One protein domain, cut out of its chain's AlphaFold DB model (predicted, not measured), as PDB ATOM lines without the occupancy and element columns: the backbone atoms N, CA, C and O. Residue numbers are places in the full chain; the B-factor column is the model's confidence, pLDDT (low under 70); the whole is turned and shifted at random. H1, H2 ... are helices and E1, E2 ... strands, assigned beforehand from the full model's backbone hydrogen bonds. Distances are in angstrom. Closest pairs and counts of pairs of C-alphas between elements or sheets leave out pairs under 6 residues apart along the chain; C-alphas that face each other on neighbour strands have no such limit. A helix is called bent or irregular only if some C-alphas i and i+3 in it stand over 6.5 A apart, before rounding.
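What this domain is: This is residues 866 to 991 of the 1238 residues of the protein "Hypothetical protein" of Symbiodinium natans (UniProt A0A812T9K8). One long helix, H1, runs most of the length of an elongated, loosely built model; H3 crosses H1 at a slant, and H5 runs back along H3, antiparallel to it and apart from H1. A small two-stranded hairpin, E1 and E2, with the short H2 sits by the end of H1, while the short H4 and a long loop, residues 948 to 965, lie toward the other end. The printed part has 126 residues, with five named helices and two named strands in the order H1, E1, E2, H2, H3, H4, H5, and its class is mostly helix. It is loose, with a radius of gyration of the C-alphas of 18.1 A and spans of 57 by 35 by 22 A.

How they stand to each other: Start with H1, residues 870 to 904, and look from its Ala 902 to Pro 917 in E2, residues 914 to 917: their C-alphas, 5.7 A apart, are the closest of the two elements. E2 forms an antiparallel hairpin with E1, residues 908 to 911; find N 909 and O 916 at 2.8 A and N 916 and O 909 at 2.9 A, within hydrogen-bond range. H2, residues 919 to 922, touches H3, residues 924 to 941, only at the corner, closest at the C-alphas of Trp 920 and Gly 927, 5.0 A. H3 is the hub: it touches H1, which meets it with residues 884 to 895 alone, at a steep tilt of 46 degrees, opposite ways, closest at the C-alphas of Leu 891 and Thr 933, 6.4 A. H3 also touches H5, residues 966 to 991, at a shallow tilt of 27 degrees, opposite ways, closest at the C-alphas of Leu 932 and Ala 979, 5.7 A. H4, residues 944 to 947, is close to but not clearly touching H5, with the C-alphas of Pro 944 and Arg 969 at 6.6 A. H1 and H5 are apart. Every O i to N i+4 pair is within hydrogen-bond range in H3, 29 of 31 are in H1 and 17 of 22 in H5; H2 and H4 are too short for such a pair.

Where its parts are: Find C-alpha 870 at (-51.294, 40.909, -35.892); from there H1 runs 50.1 A to C-alpha 904 at (-37.695, -7.294, -35.681). E1 measures 9.5 A, E2 10.0 A and H3 26.1 A. H5 runs 39.6 A to C-alpha 991 at (-67.160, 3.703, -39.972), and it is irregular, but only just: C-alphas 967 and 970 are 6.7 A apart.

The domain as a whole: The two C-alphas farthest apart are those of Glu 906 and Gly 954, 57.0 A. The printed part has no cut; H4 to H5 is a long link of 18 residues, and the other links are tight. Mean pLDDT of the printed part is 84.0, and residues 866 to 868 and 951 to 955 are under 70.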
ATOM      1  N   THR A 866     -56.678  39.980 -46.365       56.41
ATOM      2  CA  THR A 866     -56.368  40.948 -47.444       56.41
ATOM      3  C   THR A 866     -55.477  42.109 -46.965       56.41
ATOM      4  O   THR A 866     -54.911  42.817 -47.795       56.41
ATOM      5  N   ALA A 867     -55.281  42.274 -45.644       57.38
ATOM      6  CA  ALA A 867     -54.344  43.235 -45.034       57.38
ATOM      7  C   ALA A 867     -53.893  42.858 -43.593       57.38
ATOM      8  O   ALA A 867     -53.542  43.740 -42.812       57.38
ATOM      9  N   GLY A 868     -53.923  41.573 -43.221       62.03
ATOM     10  CA  GLY A 868     -54.263  41.038 -41.893       62.03
ATOM     11  C   GLY A 868     -53.636  41.661 -40.646       62.03
ATOM     12  O   GLY A 868     -52.471  42.074 -40.611       62.03
ATOM     13  N   SER A 869     -54.452  41.650 -39.592       72.25
ATOM     14  CA  SER A 869     -54.124  42.076 -38.234       72.25
ATOM     15  C   SER A 869     -53.054  41.173 -37.597       72.25
ATOM     16  O   SER A 869     -52.876  40.012 -37.968       72.25
ATOM     17  N   PHE A 870     -52.314  41.689 -36.610       79.62
ATOM     18  CA  PHE A 870     -51.294  40.909 -35.892       79.62
ATOM     19  C   PHE A 870     -51.873  39.636 -35.246       79.62
ATOM     20  O   PHE A 870     -51.222  38.592 -35.240       79.62
ATOM     21  N   GLU A 871     -53.112  39.708 -34.753       82.56
ATOM     22  CA  GLU A 871     -53.804  38.611 -34.071       82.56
ATOM     23  C   GLU A 871     -54.028  37.398 -34.990       82.56
ATOM     24  O   GLU A 871     -53.766  36.261 -34.594       82.56
ATOM     25  N   GLU A 872     -54.416  37.622 -36.247       79.94
ATOM     26  CA  GLU A 872     -54.673  36.561 -37.237       79.94
ATOM     27  C   GLU A 872     -53.392  35.825 -37.654       79.94
ATOM     28  O   GLU A 872     -53.384  34.601 -37.846       79.94
ATOM     29  N   ARG A 873     -52.274  36.553 -37.743       81.25
ATOM     30  CA  ARG A 873     -50.963  35.975 -38.077       81.25
ATOM     31  C   ARG A 873     -50.434  35.105 -36.949       81.25
ATOM     32  O   ARG A 873     -49.944  34.005 -37.200       81.25
ATOM     33  N   VAL A 874     -50.594  35.565 -35.707       85.31
ATOM     34  CA  VAL A 874     -50.269  34.774 -34.515       85.31
ATOM     35  C   VAL A 874     -51.149  33.526 -34.449       85.31
ATOM     36  O   VAL A 874     -50.624  32.432 -34.250       85.31
ATOM     37  N   ALA A 875     -52.457  33.647 -34.696       86.44
ATOM     38  CA  ALA A 875     -53.368  32.502 -34.721       86.44
ATOM     39  C   ALA A 875     -52.965  31.462 -35.784       86.44
ATOM     40  O   ALA A 875     -52.914  30.265 -35.492       86.44
ATOM     41  N   THR A 876     -52.606  31.908 -36.992       86.75
ATOM     42  CA  THR A 876     -52.159  31.006 -38.063       86.75
ATOM     43  C   THR A 876     -50.850  30.305 -37.708       86.75
ATOM     44  O   THR A 876     -50.739  29.087 -37.863       86.75
ATOM     45  N   PHE A 877     -49.877  31.043 -37.165       87.81
ATOM     46  CA  PHE A 877     -48.626  30.469 -36.676       87.81
ATOM     47  C   PHE A 877     -48.871  29.413 -35.587       87.81
ATOM     48  O   PHE A 877     -48.319  28.316 -35.669       87.81
ATOM     49  N   CYS A 878     -49.747  29.688 -34.614       90.25
ATOM     50  CA  CYS A 878     -50.111  28.730 -33.569       90.25
ATOM     51  C   CYS A 878     -50.737  27.448 -34.140       90.25
ATOM     52  O   CYS A 878     -50.336  26.351 -33.751       90.25
ATOM     53  N   CYS A 879     -51.671  27.559 -35.090       90.50
ATOM     54  CA  CYS A 879     -52.271  26.397 -35.754       90.50
ATOM     55  C   CYS A 879     -51.219  25.550 -36.491       90.50
ATOM     56  O   CYS A 879     -51.178  24.330 -36.311       90.50
ATOM     57  N   ARG A 880     -50.326  26.182 -37.267       88.81
ATOM     58  CA  ARG A 880     -49.241  25.489 -37.990       88.81
ATOM     59  C   ARG A 880     -48.232  24.843 -37.044       88.81
ATOM     60  O   ARG A 880     -47.802  23.716 -37.281       88.81
ATOM     61  N   LEU A 881     -47.925  25.496 -35.926       91.12
ATOM     62  CA  LEU A 881     -47.064  24.942 -34.885       91.12
ATOM     63  C   LEU A 881     -47.653  23.651 -34.290       91.12
ATOM     64  O   LEU A 881     -46.925  22.675 -34.126       91.12
ATOM     65  N   VAL A 882     -48.965  23.603 -34.034       92.12
ATOM     66  CA  VAL A 882     -49.645  22.376 -33.579       92.12
ATOM     67  C   VAL A 882     -49.585  21.274 -34.645       92.12
ATOM     68  O   VAL A 882     -49.283  20.124 -34.322       92.12
ATOM     69  N   ILE A 883     -49.815  21.602 -35.919       91.75
ATOM     70  CA  ILE A 883     -49.757  20.622 -37.018       91.75
ATOM     71  C   ILE A 883     -48.361  19.986 -37.110       91.75
ATOM     72  O   ILE A 883     -48.239  18.760 -37.128       91.75
ATOM     73  N   TYR A 884     -47.300  20.791 -37.122       92.50
ATOM     74  CA  TYR A 884     -45.948  20.267 -37.316       92.50
ATOM     75  C   TYR A 884     -45.335  19.683 -36.038       92.50
ATOM     76  O   TYR A 884     -44.783  18.588 -36.077       92.50
ATOM     77  N   LEU A 885     -45.440  20.349 -34.885       90.50
ATOM     78  CA  LEU A 885     -44.766  19.868 -33.670       90.50
ATOM     79  C   LEU A 885     -45.512  18.739 -32.965       90.50
ATOM     80  O   LEU A 885     -44.872  17.892 -32.348       90.50
ATOM     81  N   TYR A 886     -46.845  18.712 -33.034       89.31
ATOM     82  CA  TYR A 886     -47.632  17.672 -32.374       89.31
ATOM     83  C   TYR A 886     -48.045  16.574 -33.356       89.31
ATOM     84  O   TYR A 886     -47.706  15.406 -33.155       89.31
ATOM     85  N   PHE A 887     -48.739  16.919 -34.443       90.25
ATOM     86  CA  PHE A 887     -49.332  15.907 -35.319       90.25
ATOM     87  C   PHE A 887     -48.304  15.196 -36.211       90.25
ATOM     88  O   PHE A 887     -48.251  13.964 -36.215       90.25
ATOM     89  N   MET A 888     -47.452  15.945 -36.918       93.19
ATOM     90  CA  MET A 888     -46.413  15.361 -37.775       93.19
ATOM     91  C   MET A 888     -45.418  14.526 -36.954       93.19
ATOM     92  O   MET A 888     -45.152  13.380 -37.312       93.19
ATOM     93  N   VAL A 889     -44.919  15.042 -35.824       92.31
ATOM     94  CA  VAL A 889     -43.993  14.295 -34.946       92.31
ATOM     95  C   VAL A 889     -44.638  13.018 -34.401       92.31
ATOM     96  O   VAL A 889     -44.000  11.965 -34.404       92.31
ATOM     97  N   SER A 890     -45.910  13.075 -33.985       89.44
ATOM     98  CA  SER A 890     -46.651  11.889 -33.543       89.44
ATOM     99  C   SER A 890     -46.732  10.831 -34.649       89.44
ATOM    100  O   SER A 890     -46.439   9.662 -34.398       89.44
ATOM    101  N   LEU A 891     -47.087  11.219 -35.881       88.69
ATOM    102  CA  LEU A 891     -47.138  10.292 -37.017       88.69
ATOM    103  C   LEU A 891     -45.768   9.679 -37.319       88.69
ATOM    104  O   LEU A 891     -45.674   8.460 -37.454       88.69
ATOM    105  N   ILE A 892     -44.705  10.489 -37.354       91.62
ATOM    106  CA  ILE A 892     -43.335  10.001 -37.563       91.62
ATOM    107  C   ILE A 892     -42.978   8.961 -36.497       91.62
ATOM    108  O   ILE A 892     -42.554   7.860 -36.841       91.62
ATOM    109  N   TYR A 893     -43.225   9.255 -35.216       89.94
ATOM    110  CA  TYR A 893     -42.943   8.330 -34.116       89.94
ATOM    111  C   TYR A 893     -43.658   6.981 -34.282       89.94
ATOM    112  O   TYR A 893     -43.018   5.927 -34.202       89.94
ATOM    113  N   PHE A 894     -44.970   6.991 -34.548       83.88
ATOM    114  CA  PHE A 894     -45.726   5.752 -34.756       83.88
ATOM    115  C   PHE A 894     -45.206   4.967 -35.967       83.88
ATOM    116  O   PHE A 894     -45.016   3.754 -35.869       83.88
ATOM    117  N   ARG A 895     -44.895   5.635 -37.084       86.31
ATOM    118  CA  ARG A 895     -44.400   4.972 -38.301       86.31
ATOM    119  C   ARG A 895     -43.013   4.371 -38.099       86.31
ATOM    120  O   ARG A 895     -42.803   3.214 -38.455       86.31
ATOM    121  N   THR A 896     -42.097   5.085 -37.446       86.56
ATOM    122  CA  THR A 896     -40.779   4.545 -37.089       86.56
ATOM    123  C   THR A 896     -40.904   3.331 -36.164       86.56
ATOM    124  O   THR A 896     -40.202   2.339 -36.364       86.56
ATOM    125  N   LYS A 897     -41.839   3.352 -35.202       84.25
ATOM    126  CA  LYS A 897     -42.118   2.200 -34.329       84.25
ATOM    127  C   LYS A 897     -42.616   0.979 -35.117       84.25
ATOM    128  O   LYS A 897     -42.122  -0.122 -34.882       84.25
ATOM    129  N   HIS A 898     -43.545   1.162 -36.057       79.50
ATOM    130  CA  HIS A 898     -44.051   0.076 -36.906       79.50
ATOM    131  C   HIS A 898     -42.961  -0.520 -37.806       79.50
ATOM    132  O   HIS A 898     -42.848  -1.740 -37.904       79.50
ATOM    133  N   VAL A 899     -42.114   0.320 -38.409       83.56
ATOM    134  CA  VAL A 899     -40.964  -0.142 -39.205       83.56
ATOM    135  C   VAL A 899     -40.001  -0.951 -38.338       83.56
ATOM    136  O   VAL A 899     -39.575  -2.032 -38.738       83.56
ATOM    137  N   TYR A 900     -39.699  -0.479 -37.126       85.19
ATOM    138  CA  TYR A 900     -38.845  -1.203 -36.184       85.19
ATOM    139  C   TYR A 900     -39.410  -2.586 -35.824       85.19
ATOM    140  O   TYR A 900     -38.670  -3.570 -35.805       85.19
ATOM    141  N   GLN A 901     -40.720  -2.686 -35.580       80.75
ATOM    142  CA  GLN A 901     -41.385  -3.966 -35.318       80.75
ATOM    143  C   GLN A 901     -41.324  -4.899 -36.534       80.75
ATOM    144  O   GLN A 901     -40.956  -6.059 -36.377       80.75
ATOM    145  N   ALA A 902     -41.594  -4.401 -37.742       80.56
ATOM    146  CA  ALA A 902     -41.527  -5.206 -38.963       80.56
ATOM    147  C   ALA A 902     -40.113  -5.750 -39.234       80.56
ATOM    148  O   ALA A 902     -39.958  -6.903 -39.628       80.56
ATOM    149  N   VAL A 903     -39.072  -4.952 -38.959       83.69
ATOM    150  CA  VAL A 903     -37.671  -5.401 -39.037       83.69
ATOM    151  C   VAL A 903     -37.387  -6.484 -37.997       83.69
ATOM    152  O   VAL A 903     -36.741  -7.478 -38.312       83.69
ATOM    153  N   LYS A 904     -37.886  -6.321 -36.766       84.12
ATOM    154  CA  LYS A 904     -37.695  -7.294 -35.681       84.12
ATOM    155  C   LYS A 904     -38.384  -8.637 -35.953       84.12
ATOM    156  O   LYS A 904     -37.874  -9.663 -35.519       84.12
ATOM    157  N   HIS A 905     -39.531  -8.621 -36.626       78.94
ATOM    158  CA  HIS A 905     -40.326  -9.813 -36.941       78.94
ATOM    159  C   HIS A 905     -40.024 -10.406 -38.330       78.94
ATOM    160  O   HIS A 905     -40.702 -11.340 -38.739       78.94
ATOM    161  N   GLU A 906     -39.012  -9.889 -39.040       78.81
ATOM    162  CA  GLU A 906     -38.613 -10.317 -40.394       78.81
ATOM    163  C   GLU A 906     -39.733 -10.218 -41.457       78.81
ATOM    164  O   GLU A 906     -39.696 -10.871 -42.496       78.81
ATOM    165  N   GLU A 907     -40.707  -9.327 -41.259       78.31
ATOM    166  CA  GLU A 907     -41.858  -9.127 -42.157       78.31
ATOM    167  C   GLU A 907     -41.577  -8.071 -43.249       78.31
ATOM    168  O   GLU A 907     -42.349  -7.127 -43.461       78.31
ATOM    169  N   LEU A 908     -40.438  -8.192 -43.936       82.81
ATOM    170  CA  LEU A 908     -40.021  -7.264 -44.995       82.81
ATOM    171  C   LEU A 908     -40.226  -7.880 -46.384       82.81
ATOM    172  O   LEU A 908     -39.705  -8.952 -46.683       82.81
ATOM    173  N   LEU A 909     -40.928  -7.163 -47.261       80.50
ATOM    174  CA  LEU A 909     -41.068  -7.493 -48.680       80.50
ATOM    175  C   LEU A 909     -40.076  -6.680 -49.518       80.50
ATOM    176  O   LEU A 909     -39.822  -5.504 -49.249       80.50
ATOM    177  N   ILE A 910     -39.517  -7.309 -50.552       79.81
ATOM    178  CA  ILE A 910     -38.663  -6.640 -51.538       79.81
ATOM    179  C   ILE A 910     -39.556  -6.179 -52.685       79.81
ATOM    180  O   ILE A 910     -40.124  -6.999 -53.400       79.81
ATOM    181  N   PHE A 911     -39.656  -4.871 -52.887       75.50
ATOM    182  CA  PHE A 911     -40.411  -4.285 -53.989       75.50
ATOM    183  C   PHE A 911     -39.568  -3.189 -54.635       75.50
ATOM    184  O   PHE A 911     -39.088  -2.280 -53.958       75.50
ATOM    185  N   GLY A 912     -39.324  -3.304 -55.942       71.06
ATOM    186  CA  GLY A 912     -38.494  -2.343 -56.678       71.06
ATOM    187  C   GLY A 912     -37.071  -2.174 -56.119       71.06
ATOM    188  O   GLY A 912     -36.533  -1.074 -56.154       71.06
ATOM    189  N   GLY A 913     -36.476  -3.228 -55.546       77.69
ATOM    190  CA  GLY A 913     -35.125  -3.190 -54.960       77.69
ATOM    191  C   GLY A 913     -35.033  -2.602 -53.544       77.69
ATOM    192  O   GLY A 913     -33.978  -2.702 -52.921       77.69
ATOM    193  N   MET A 914     -36.124  -2.056 -52.997       79.25
ATOM    194  CA  MET A 914     -36.194  -1.567 -51.617       79.25
ATOM    195  C   MET A 914     -36.898  -2.585 -50.712       79.25
ATOM    196  O   MET A 914     -37.912  -3.176 -51.089       79.25
ATOM    197  N   LYS A 915     -36.360  -2.794 -49.503       79.25
ATOM    198  CA  LYS A 915     -37.005  -3.602 -48.456       79.25
ATOM    199  C   LYS A 915     -38.009  -2.727 -47.714       79.25
ATOM    200  O   LYS A 915     -37.595  -1.780 -47.049       79.25
ATOM    201  N   MET A 916     -39.296  -3.047 -47.806       82.56
ATOM    202  CA  MET A 916     -40.350  -2.329 -47.089       82.56
ATOM    203  C   MET A 916     -41.231  -3.262 -46.247       82.56
ATOM    204  O   MET A 916     -41.375  -4.436 -46.591       82.56
ATOM    205  N   PRO A 917     -41.806  -2.774 -45.129       83.94
ATOM    206  CA  PRO A 917     -42.740  -3.548 -44.317       83.94
ATOM    207  C   PRO A 917     -43.923  -4.062 -45.135       83.94
ATOM    208  O   PRO A 917     -44.578  -3.293 -45.838       83.94
ATOM    209  N   ARG A 918     -44.248  -5.349 -44.988       80.38
ATOM    210  CA  ARG A 918     -45.356  -5.983 -45.717       80.38
ATOM    211  C   ARG A 918     -46.708  -5.293 -45.500       80.38
ATOM    212  O   ARG A 918     -47.466  -5.110 -46.452       80.38
ATOM    213  N   LYS A 919     -46.973  -4.821 -44.277       77.44
ATOM    214  CA  LYS A 919     -48.222  -4.125 -43.920       77.44
ATOM    215  C   LYS A 919     -48.525  -2.890 -44.777       77.44
ATOM    216  O   LYS A 919     -49.690  -2.550 -44.914       77.44
ATOM    217  N   TRP A 920     -47.525  -2.224 -45.363       80.56
ATOM    218  CA  TRP A 920     -47.758  -1.035 -46.200       80.56
ATOM    219  C   TRP A 920     -48.446  -1.342 -47.531       80.56
ATOM    220  O   TRP A 920     -49.025  -0.444 -48.137       80.56
ATOM    221  N   ILE A 921     -48.354  -2.591 -47.987       78.62
ATOM    222  CA  ILE A 921     -48.980  -3.061 -49.223       78.62
ATOM    223  C   ILE A 921     -50.325  -3.717 -48.900       78.62
ATOM    224  O   ILE A 921     -51.309  -3.465 -49.590       78.62
ATOM    225  N   ASP A 922     -50.365  -4.522 -47.834       75.00
ATOM    226  CA  ASP A 922     -51.550  -5.300 -47.461       75.00
ATOM    227  C   ASP A 922     -52.653  -4.429 -46.813       75.00
ATOM    228  O   ASP A 922     -53.838  -4.702 -47.007       75.00
ATOM    229  N   ASP A 923     -52.296  -3.357 -46.084       81.62
ATOM    230  CA  ASP A 923     -53.248  -2.393 -45.508       81.62
ATOM    231  C   ASP A 923     -53.113  -1.012 -46.173       81.62
ATOM    232  O   ASP A 923     -52.148  -0.268 -45.965       81.62
ATOM    233  N   TRP A 924     -54.136  -0.629 -46.942       83.94
ATOM    234  CA  TRP A 924     -54.191   0.668 -47.621       83.94
ATOM    235  C   TRP A 924     -54.101   1.854 -46.648       83.94
ATOM    236  O   TRP A 924     -53.629   2.924 -47.033       83.94
ATOM    237  N   GLN A 925     -54.522   1.693 -45.388       85.00
ATOM    238  CA  GLN A 925     -54.480   2.764 -44.389       85.00
ATOM    239  C   GLN A 925     -53.050   3.117 -43.998       85.00
ATOM    240  O   GLN A 925     -52.719   4.291 -43.818       85.00
ATOM    241  N   GLU A 926     -52.193   2.107 -43.888       85.81
ATOM    242  CA  GLU A 926     -50.782   2.290 -43.586       85.81
ATOM    243  C   GLU A 926     -50.080   3.017 -44.737       85.81
ATOM    244  O   GLU A 926     -49.345   3.978 -44.497       85.81
ATOM    245  N   GLY A 927     -50.405   2.655 -45.984       88.19
ATOM    246  CA  GLY A 927     -49.944   3.363 -47.181       88.19
ATOM    247  C   GLY A 927     -50.410   4.826 -47.238       88.19
ATOM    248  O   GLY A 927     -49.593   5.734 -47.402       88.19
ATOM    249  N   VAL A 928     -51.707   5.088 -47.031       90.88
ATOM    250  CA  VAL A 928     -52.275   6.453 -47.021       90.88
ATOM    251  C   VAL A 928     -51.698   7.292 -45.882       90.88
ATOM    252  O   VAL A 928     -51.408   8.476 -46.058       90.88
ATOM    253  N   SER A 929     -51.479   6.699 -44.711       89.94
ATOM    254  CA  SER A 929     -50.882   7.411 -43.585       89.94
ATOM    255  C   SER A 929     -49.396   7.705 -43.783       89.94
ATOM    256  O   SER A 929     -48.933   8.765 -43.351       89.94
ATOM    257  N   LEU A 930     -48.649   6.827 -44.457       90.19
ATOM    258  CA  LEU A 930     -47.281   7.121 -44.882       90.19
ATOM    259  C   LEU A 930     -47.263   8.284 -45.882       90.19
ATOM    260  O   LEU A 930     -46.504   9.231 -45.688       90.19
ATOM    261  N   ALA A 931     -48.148   8.263 -46.885       92.06
ATOM    262  CA  ALA A 931     -48.293   9.353 -47.848       92.06
ATOM    263  C   ALA A 931     -48.636  10.690 -47.163       92.06
ATOM    264  O   ALA A 931     -48.045  11.718 -47.489       92.06
ATOM    265  N   LEU A 932     -49.518  10.675 -46.156       93.69
ATOM    266  CA  LEU A 932     -49.830  11.853 -45.342       93.69
ATOM    267  C   LEU A 932     -48.604  12.353 -44.568       93.69
ATOM    268  O   LEU A 932     -48.347  13.553 -44.533       93.69
ATOM    269  N   THR A 933     -47.837  11.441 -43.967       92.81
ATOM    270  CA  THR A 933     -46.624  11.793 -43.213       92.81
ATOM    271  C   THR A 933     -45.595  12.457 -44.130       92.81
ATOM    272  O   THR A 933     -45.054  13.501 -43.781       92.81
ATOM    273  N   ILE A 934     -45.378  11.901 -45.326       93.00
ATOM    274  CA  ILE A 934     -44.486  12.480 -46.339       93.00
ATOM    275  C   ILE A 934     -45.000  13.853 -46.786       93.00
ATOM    276  O   ILE A 934     -44.220  14.801 -46.816       93.00
ATOM    277  N   SER A 935     -46.303  13.984 -47.066       93.19
ATOM    278  CA  SER A 935     -46.907  15.264 -47.460       93.19
ATOM    279  C   SER A 935     -46.667  16.348 -46.405       93.19
ATOM    280  O   SER A 935     -46.180  17.425 -46.734       93.19
ATOM    281  N   LEU A 936     -46.894  16.049 -45.120       92.50
ATOM    282  CA  LEU A 936     -46.666  17.002 -44.027       92.50
ATOM    283  C   LEU A 936     -45.194  17.387 -43.854       92.50
ATOM    284  O   LEU A 936     -44.902  18.547 -43.571       92.50
ATOM    285  N   VAL A 937     -44.269  16.442 -44.048       94.00
ATOM    286  CA  VAL A 937     -42.826  16.722 -44.009       94.00
ATOM    287  C   VAL A 937     -42.429  17.654 -45.155       94.00
ATOM    288  O   VAL A 937     -41.725  18.632 -44.926       94.00
ATOM    289  N   VAL A 938     -42.913  17.404 -46.376       93.81
ATOM    290  CA  VAL A 938     -42.653  18.292 -47.519       93.81
ATOM    291  C   VAL A 938     -43.288  19.667 -47.292       93.81
ATOM    292  O   VAL A 938     -42.630  20.679 -47.513       93.81
ATOM    293  N   MET A 939     -44.519  19.724 -46.773       92.12
ATOM    294  CA  MET A 939     -45.175  20.983 -46.408       92.12
ATOM    295  C   MET A 939     -44.366  21.778 -45.379       92.12
ATOM    296  O   MET A 939     -44.256  22.988 -45.520       92.12
ATOM    297  N   PHE A 940     -43.772  21.124 -44.376       92.75
ATOM    298  CA  PHE A 940     -42.925  21.795 -43.385       92.75
ATOM    299  C   PHE A 940     -41.703  22.474 -44.025       92.75
ATOM    300  O   PHE A 940     -41.361  23.594 -43.657       92.75
ATOM    301  N   PHE A 941     -41.061  21.833 -45.007       91.75
ATOM    302  CA  PHE A 941     -39.926  22.431 -45.720       91.75
ATOM    303  C   PHE A 941     -40.335  23.541 -46.698       91.75
ATOM    304  O   PHE A 941     -39.531  24.428 -46.974       91.75
ATOM    305  N   LEU A 942     -41.570  23.511 -47.202       90.44
ATOM    306  CA  LEU A 942     -42.141  24.533 -48.087       90.44
ATOM    307  C   LEU A 942     -42.914  25.627 -47.330       90.44
ATOM    308  O   LEU A 942     -43.639  26.406 -47.943       90.44
ATOM    309  N   GLU A 943     -42.793  25.675 -46.003       89.94
ATOM    310  CA  GLU A 943     -43.609  26.517 -45.133       89.94
ATOM    311  C   GLU A 943     -43.395  28.025 -45.409       89.94
ATOM    312  O   GLU A 943     -42.302  28.549 -45.154       89.94
ATOM    313  N   PRO A 944     -44.435  28.767 -45.852       86.31
ATOM    314  CA  PRO A 944     -44.307  30.181 -46.218       86.31
ATOM    315  C   PRO A 944     -43.822  31.084 -45.075       86.31
ATOM    316  O   PRO A 944     -43.054  32.015 -45.310       86.31
ATOM    317  N   ILE A 945     -44.214  30.796 -43.826       86.44
ATOM    318  CA  ILE A 945     -43.785  31.580 -42.653       86.44
ATOM    319  C   ILE A 945     -42.274  31.429 -42.414       86.44
ATOM    320  O   ILE A 945     -41.606  32.399 -42.054       86.44
ATOM    321  N   LEU A 946     -41.722  30.228 -42.629       86.75
ATOM    322  CA  LEU A 946     -40.285  29.975 -42.488       86.75
ATOM    323  C   LEU A 946     -39.494  30.632 -43.625       86.75
ATOM    324  O   LEU A 946     -38.444  31.218 -43.369       86.75
ATOM    325  N   ALA A 947     -40.022  30.602 -44.852       83.88
ATOM    326  CA  ALA A 947     -39.412  31.271 -46.001       83.88
ATOM    327  C   ALA A 947     -39.352  32.803 -45.827       83.88
ATOM    328  O   ALA A 947     -38.361  33.432 -46.197       83.88
ATOM    329  N   CYS A 948     -40.369  33.410 -45.206       83.12
ATOM    330  CA  CYS A 948     -40.415  34.855 -44.969       83.12
ATOM    331  C   CYS A 948     -39.703  35.318 -43.682       83.12
ATOM    332  O   CYS A 948     -39.606  36.524 -43.449       83.12
ATOM    333  N   LEU A 949     -39.167  34.404 -42.857       81.75
ATOM    334  CA  LEU A 949     -38.571  34.725 -41.550       81.75
ATOM    335  C   LEU A 949     -37.413  35.740 -41.649       81.75
ATOM    336  O   LEU A 949     -37.248  36.583 -40.769       81.75
ATOM    337  N   GLN A 950     -36.626  35.672 -42.730       74.62
ATOM    338  CA  GLN A 950     -35.461  36.536 -42.966       74.62
ATOM    339  C   GLN A 950     -35.803  37.891 -43.615       74.62
ATOM    340  O   GLN A 950     -34.958  38.779 -43.620       74.62
ATOM    341  N   HIS A 951     -37.028  38.082 -44.122       69.12
ATOM    342  CA  HIS A 951     -37.431  39.252 -44.918       69.12
ATOM    343  C   HIS A 951     -38.632  39.990 -44.293       69.12
ATOM    344  O   HIS A 951     -39.609  40.316 -44.963       69.12
ATOM    345  N   THR A 952     -38.576  40.234 -42.981       63.78
ATOM    346  CA  THR A 952     -39.685  40.796 -42.180       63.78
ATOM    347  C   THR A 952     -39.781  42.330 -42.189       63.78
ATOM    348  O   THR A 952     -40.695  42.888 -41.574       63.78
ATOM    349  N   GLU A 953     -38.881  43.030 -42.884       59.19
ATOM    350  CA  GLU A 953     -38.833  44.497 -42.897       59.19
ATOM    351  C   GLU A 953     -40.112  45.097 -43.517       59.19
ATOM    352  O   GLU A 953     -40.409  44.916 -44.695       59.19
ATOM    353  N   GLY A 954     -40.913  45.789 -42.697       62.81
ATOM    354  CA  GLY A 954     -42.140  46.488 -43.112       62.81
ATOM    355  C   GLY A 954     -43.404  45.626 -43.254       62.81
ATOM    356  O   GLY A 954     -44.501  46.177 -43.304       62.81
ATOM    357  N   LEU A 955     -43.280  44.294 -43.259       65.00
ATOM    358  CA  LEU A 955     -44.399  43.361 -43.466       65.00
ATOM    359  C   LEU A 955     -44.945  42.748 -42.170       65.00
ATOM    360  O   LEU A 955     -46.047  42.217 -42.205       65.00
ATOM    361  N   GLY A 956     -44.239  42.853 -41.036       70.88
ATOM    362  CA  GLY A 956     -44.645  42.320 -39.724       70.88
ATOM    363  C   GLY A 956     -44.212  40.864 -39.468       70.88
ATOM    364  O   GLY A 956     -43.929  40.107 -40.393       70.88
ATOM    365  N   ILE A 957     -44.145  40.465 -38.192       76.69
ATOM    366  CA  ILE A 957     -43.711  39.119 -37.764       76.69
ATOM    367  C   ILE A 957     -44.766  38.072 -38.181       76.69
ATOM    368  O   ILE A 957     -45.962  38.361 -38.166       76.69
ATOM    369  N   PHE A 958     -44.320  36.867 -38.557       78.38
ATOM    370  CA  PHE A 958     -45.159  35.750 -39.032       78.38
ATOM    371  C   PHE A 958     -45.958  36.038 -40.317       78.38
ATOM    372  O   PHE A 958     -47.010  35.444 -40.548       78.38
ATOM    373  N   THR A 959     -45.462  36.944 -41.166       78.56
ATOM    374  CA  THR A 959     -46.030  37.164 -42.503       78.56
ATOM    375  C   THR A 959     -45.854  35.933 -43.401       78.56
ATOM    376  O   THR A 959     -44.841  35.238 -43.333       78.56
ATOM    377  N   GLN A 960     -46.845  35.681 -44.257       76.94
ATOM    378  CA  GLN A 960     -46.808  34.657 -45.313       76.94
ATOM    379  C   GLN A 960     -46.575  35.268 -46.702       76.94
ATOM    380  O   GLN A 960     -46.373  34.547 -47.675       76.94
ATOM    381  N   ASN A 961     -46.625  36.600 -46.793       77.44
ATOM    382  CA  ASN A 961     -46.559  37.344 -48.041       77.44
ATOM    383  C   ASN A 961     -45.163  37.967 -48.167       77.44
ATOM    384  O   ASN A 961     -44.903  39.046 -47.634       77.44
ATOM    385  N   CYS A 962     -44.262  37.269 -48.857       78.19
ATOM    386  CA  CYS A 962     -42.957  37.777 -49.280       78.19
ATOM    387  C   CYS A 962     -42.618  37.234 -50.676       78.19
ATOM    388  O   CYS A 962     -43.106  36.176 -51.073       78.19
ATOM    389  N   SER A 963     -41.767  37.939 -51.427       78.75
ATOM    390  CA  SER A 963     -41.409  37.569 -52.807       78.75
ATOM    391  C   SER A 963     -40.859  36.145 -52.929       78.75
ATOM    392  O   SER A 963     -41.166  35.457 -53.895       78.75
ATOM    393  N   GLN A 964     -40.111  35.683 -51.925       78.44
ATOM    394  CA  GLN A 964     -39.500  34.354 -51.891       78.44
ATOM    395  C   GLN A 964     -40.497  33.221 -51.576       78.44
ATOM    396  O   GLN A 964     -40.249  32.073 -51.931       78.44
ATOM    397  N   ALA A 965     -41.633  33.522 -50.935       79.69
ATOM    398  CA  ALA A 965     -42.665  32.527 -50.635       79.69
ATOM    399  C   ALA A 965     -43.629  32.288 -51.809       79.69
ATOM    400  O   ALA A 965     -44.291  31.252 -51.837       79.69
ATOM    401  N   ASN A 966     -43.696  33.199 -52.788       79.94
ATOM    402  CA  ASN A 966     -44.619  33.092 -53.924       79.94
ATOM    403  C   ASN A 966     -44.390  31.824 -54.763       79.94
ATOM    404  O   ASN A 966     -45.362  31.186 -55.165       79.94
ATOM    405  N   ASP A 967     -43.133  31.415 -54.952       81.00
ATOM    406  CA  ASP A 967     -42.792  30.220 -55.737       81.00
ATOM    407  C   ASP A 967     -43.145  28.913 -55.000       81.00
ATOM    408  O   ASP A 967     -43.531  27.922 -55.619       81.00
ATOM    409  N   ALA A 968     -43.058  28.903 -53.665       82.81
ATOM    410  CA  ALA A 968     -43.367  27.733 -52.834       82.81
ATOM    411  C   ALA A 968     -44.865  27.604 -52.503       82.81
ATOM    412  O   ALA A 968     -45.359  26.498 -52.267       82.81
ATOM    413  N   ARG A 969     -45.603  28.722 -52.510       82.25
ATOM    414  CA  ARG A 969     -47.006  28.802 -52.086       82.25
ATOM    415  C   ARG A 969     -47.934  27.901 -52.900       82.25
ATOM    416  O   ARG A 969     -48.725  27.175 -52.307       82.25
ATOM    417  N   GLY A 970     -47.792  27.875 -54.227       83.25
ATOM    418  CA  GLY A 970     -48.642  27.040 -55.087       83.25
ATOM    419  C   GLY A 970     -48.495  25.539 -54.806       83.25
ATOM    420  O   GLY A 970     -49.488  24.823 -54.678       83.25
ATOM    421  N   LEU A 971     -47.260  25.053 -54.637       88.19
ATOM    422  CA  LEU A 971     -47.004  23.652 -54.275       88.19
ATOM    423  C   LEU A 971     -47.491  23.329 -52.859       88.19
ATOM    424  O   LEU A 971     -48.052  22.258 -52.631       88.19
ATOM    425  N   TYR A 972     -47.310  24.252 -51.915       88.75
ATOM    426  CA  TYR A 972     -47.787  24.101 -50.543       88.75
ATOM    427  C   TYR A 972     -49.322  24.005 -50.468       88.75
ATOM    428  O   TYR A 972     -49.844  23.144 -49.760       88.75
ATOM    429  N   GLU A 973     -50.056  24.823 -51.229       87.56
ATOM    430  CA  GLU A 973     -51.525  24.783 -51.311       87.56
ATOM    431  C   GLU A 973     -52.030  23.448 -51.889       87.56
ATOM    432  O   GLU A 973     -52.935  22.828 -51.320       87.56
ATOM    433  N   ILE A 974     -51.394  22.944 -52.955       89.94
ATOM    434  CA  ILE A 974     -51.705  21.624 -53.535       89.94
ATOM    435  C   ILE A 974     -51.447  20.506 -52.516       89.94
ATOM    436  O   ILE A 974     -52.297  19.634 -52.321       89.94
ATOM    437  N   LEU A 975     -50.298  20.526 -51.837       90.81
ATOM    438  CA  LEU A 975     -49.961  19.523 -50.824       90.81
ATOM    439  C   LEU A 975     -50.891  19.590 -49.611       90.81
ATOM    440  O   LEU A 975     -51.257  18.545 -49.077       90.81
ATOM    441  N   SER A 976     -51.332  20.786 -49.219       89.44
ATOM    442  CA  SER A 976     -52.326  20.981 -48.163       89.44
ATOM    443  C   SER A 976     -53.679  20.380 -48.542       89.44
ATOM    444  O   SER A 976     -54.287  19.670 -47.740       89.44
ATOM    445  N   MET A 977     -54.142  20.597 -49.777       90.25
ATOM    446  CA  MET A 977     -55.356  19.963 -50.296       90.25
ATOM    447  C   MET A 977     -55.235  18.432 -50.264       90.25
ATOM    448  O   MET A 977     -56.126  17.753 -49.751       90.25
ATOM    449  N   ILE A 978     -54.113  17.889 -50.750       91.69
ATOM    450  CA  ILE A 978     -53.841  16.446 -50.714       91.69
ATOM    451  C   ILE A 978     -53.818  15.943 -49.263       91.69
ATOM    452  O   ILE A 978     -54.437  14.926 -48.961       91.69
ATOM    453  N   ALA A 979     -53.167  16.653 -48.340       91.38
ATOM    454  CA  ALA A 979     -53.106  16.275 -46.931       91.38
ATOM    455  C   ALA A 979     -54.502  16.223 -46.288       91.38
ATOM    456  O   ALA A 979     -54.814  15.249 -45.605       91.38
ATOM    457  N   ILE A 980     -55.369  17.210 -46.549       91.38
ATOM    458  CA  ILE A 980     -56.760  17.211 -46.071       91.38
ATOM    459  C   ILE A 980     -57.522  16.000 -46.629       91.38
ATOM    460  O   ILE A 980     -58.173  15.283 -45.866       91.38
ATOM    461  N   MET A 981     -57.402  15.722 -47.933       91.19
ATOM    462  CA  MET A 981     -58.024  14.547 -48.555       91.19
ATOM    463  C   MET A 981     -57.548  13.234 -47.921       91.19
ATOM    464  O   MET A 981     -58.369  12.373 -47.608       91.19
ATOM    465  N   LEU A 982     -56.240  13.085 -47.689       92.81
ATOM    466  CA  LEU A 982     -55.665  11.894 -47.057       92.81
ATOM    467  C   LEU A 982     -56.133  11.742 -45.599       92.81
ATOM    468  O   LEU A 982     -56.423  10.626 -45.169       92.81
ATOM    469  N   ILE A 983     -56.272  12.838 -44.841       91.19
ATOM    470  CA  ILE A 983     -56.813  12.787 -43.472       91.19
ATOM    471  C   ILE A 983     -58.272  12.323 -43.479       91.19
ATOM    472  O   ILE A 983     -58.628  11.447 -42.690       91.19
ATOM    473  N   PHE A 984     -59.114  12.851 -44.375       90.75
ATOM    474  CA  PHE A 984     -60.505  12.403 -44.487       90.75
ATOM    475  C   PHE A 984     -60.619  10.954 -44.970       90.75
ATOM    476  O   PHE A 984     -61.459  10.212 -44.458       90.75
ATOM    477  N   ALA A 985     -59.740  10.512 -45.871       90.06
ATOM    478  CA  ALA A 985     -59.656   9.108 -46.263       90.06
ATOM    479  C   ALA A 985     -59.341   8.207 -45.053       90.06
ATOM    480  O   ALA A 985     -60.035   7.218 -44.828       90.06
ATOM    481  N   LEU A 986     -58.373   8.576 -44.203       90.12
ATOM    482  CA  LEU A 986     -58.069   7.837 -42.964       90.12
ATOM    483  C   LEU A 986     -59.195   7.913 -41.921       90.12
ATOM    484  O   LEU A 986     -59.389   6.973 -41.141       90.12
ATOM    485  N   ALA A 987     -59.941   9.020 -41.897       89.94
ATOM    486  CA  ALA A 987     -61.092   9.206 -41.022       89.94
ATOM    487  C   ALA A 987     -62.299   8.353 -41.446       89.94
ATOM    488  O   ALA A 987     -63.114   8.021 -40.587       89.94
ATOM    489  N   ALA A 988     -62.391   7.919 -42.711       87.56
ATOM    490  CA  ALA A 988     -63.454   7.024 -43.183       87.56
ATOM    491  C   ALA A 988     -63.505   5.700 -42.396       87.56
ATOM    492  O   ALA A 988     -64.568   5.107 -42.223       87.56
ATOM    493  N   ASP A 989     -62.377   5.264 -41.833       86.69
ATOM    494  CA  ASP A 989     -62.298   4.090 -40.963       86.69
ATOM    495  C   ASP A 989     -63.033   4.262 -39.619       86.69
ATOM    496  O   ASP A 989     -63.306   3.273 -38.940       86.69
ATOM    497  N   ALA A 990     -63.449   5.481 -39.253       88.88
ATOM    498  CA  ALA A 990     -64.404   5.702 -38.164       88.88
ATOM    499  C   ALA A 990     -65.740   4.974 -38.406       88.88
ATOM    500  O   ALA A 990     -66.465   4.697 -37.453       88.88
ATOM    501  N   ALA A 991     -66.037   4.576 -39.650       87.56
ATOM    502  CA  ALA A 991     -67.160   3.703 -39.972       87.56
ATOM    503  C   ALA A 991     -67.166   2.393 -39.168       87.56
ATOM    504  O   ALA A 991     -68.243   1.896 -38.860       87.56
TER     505      ALA A 991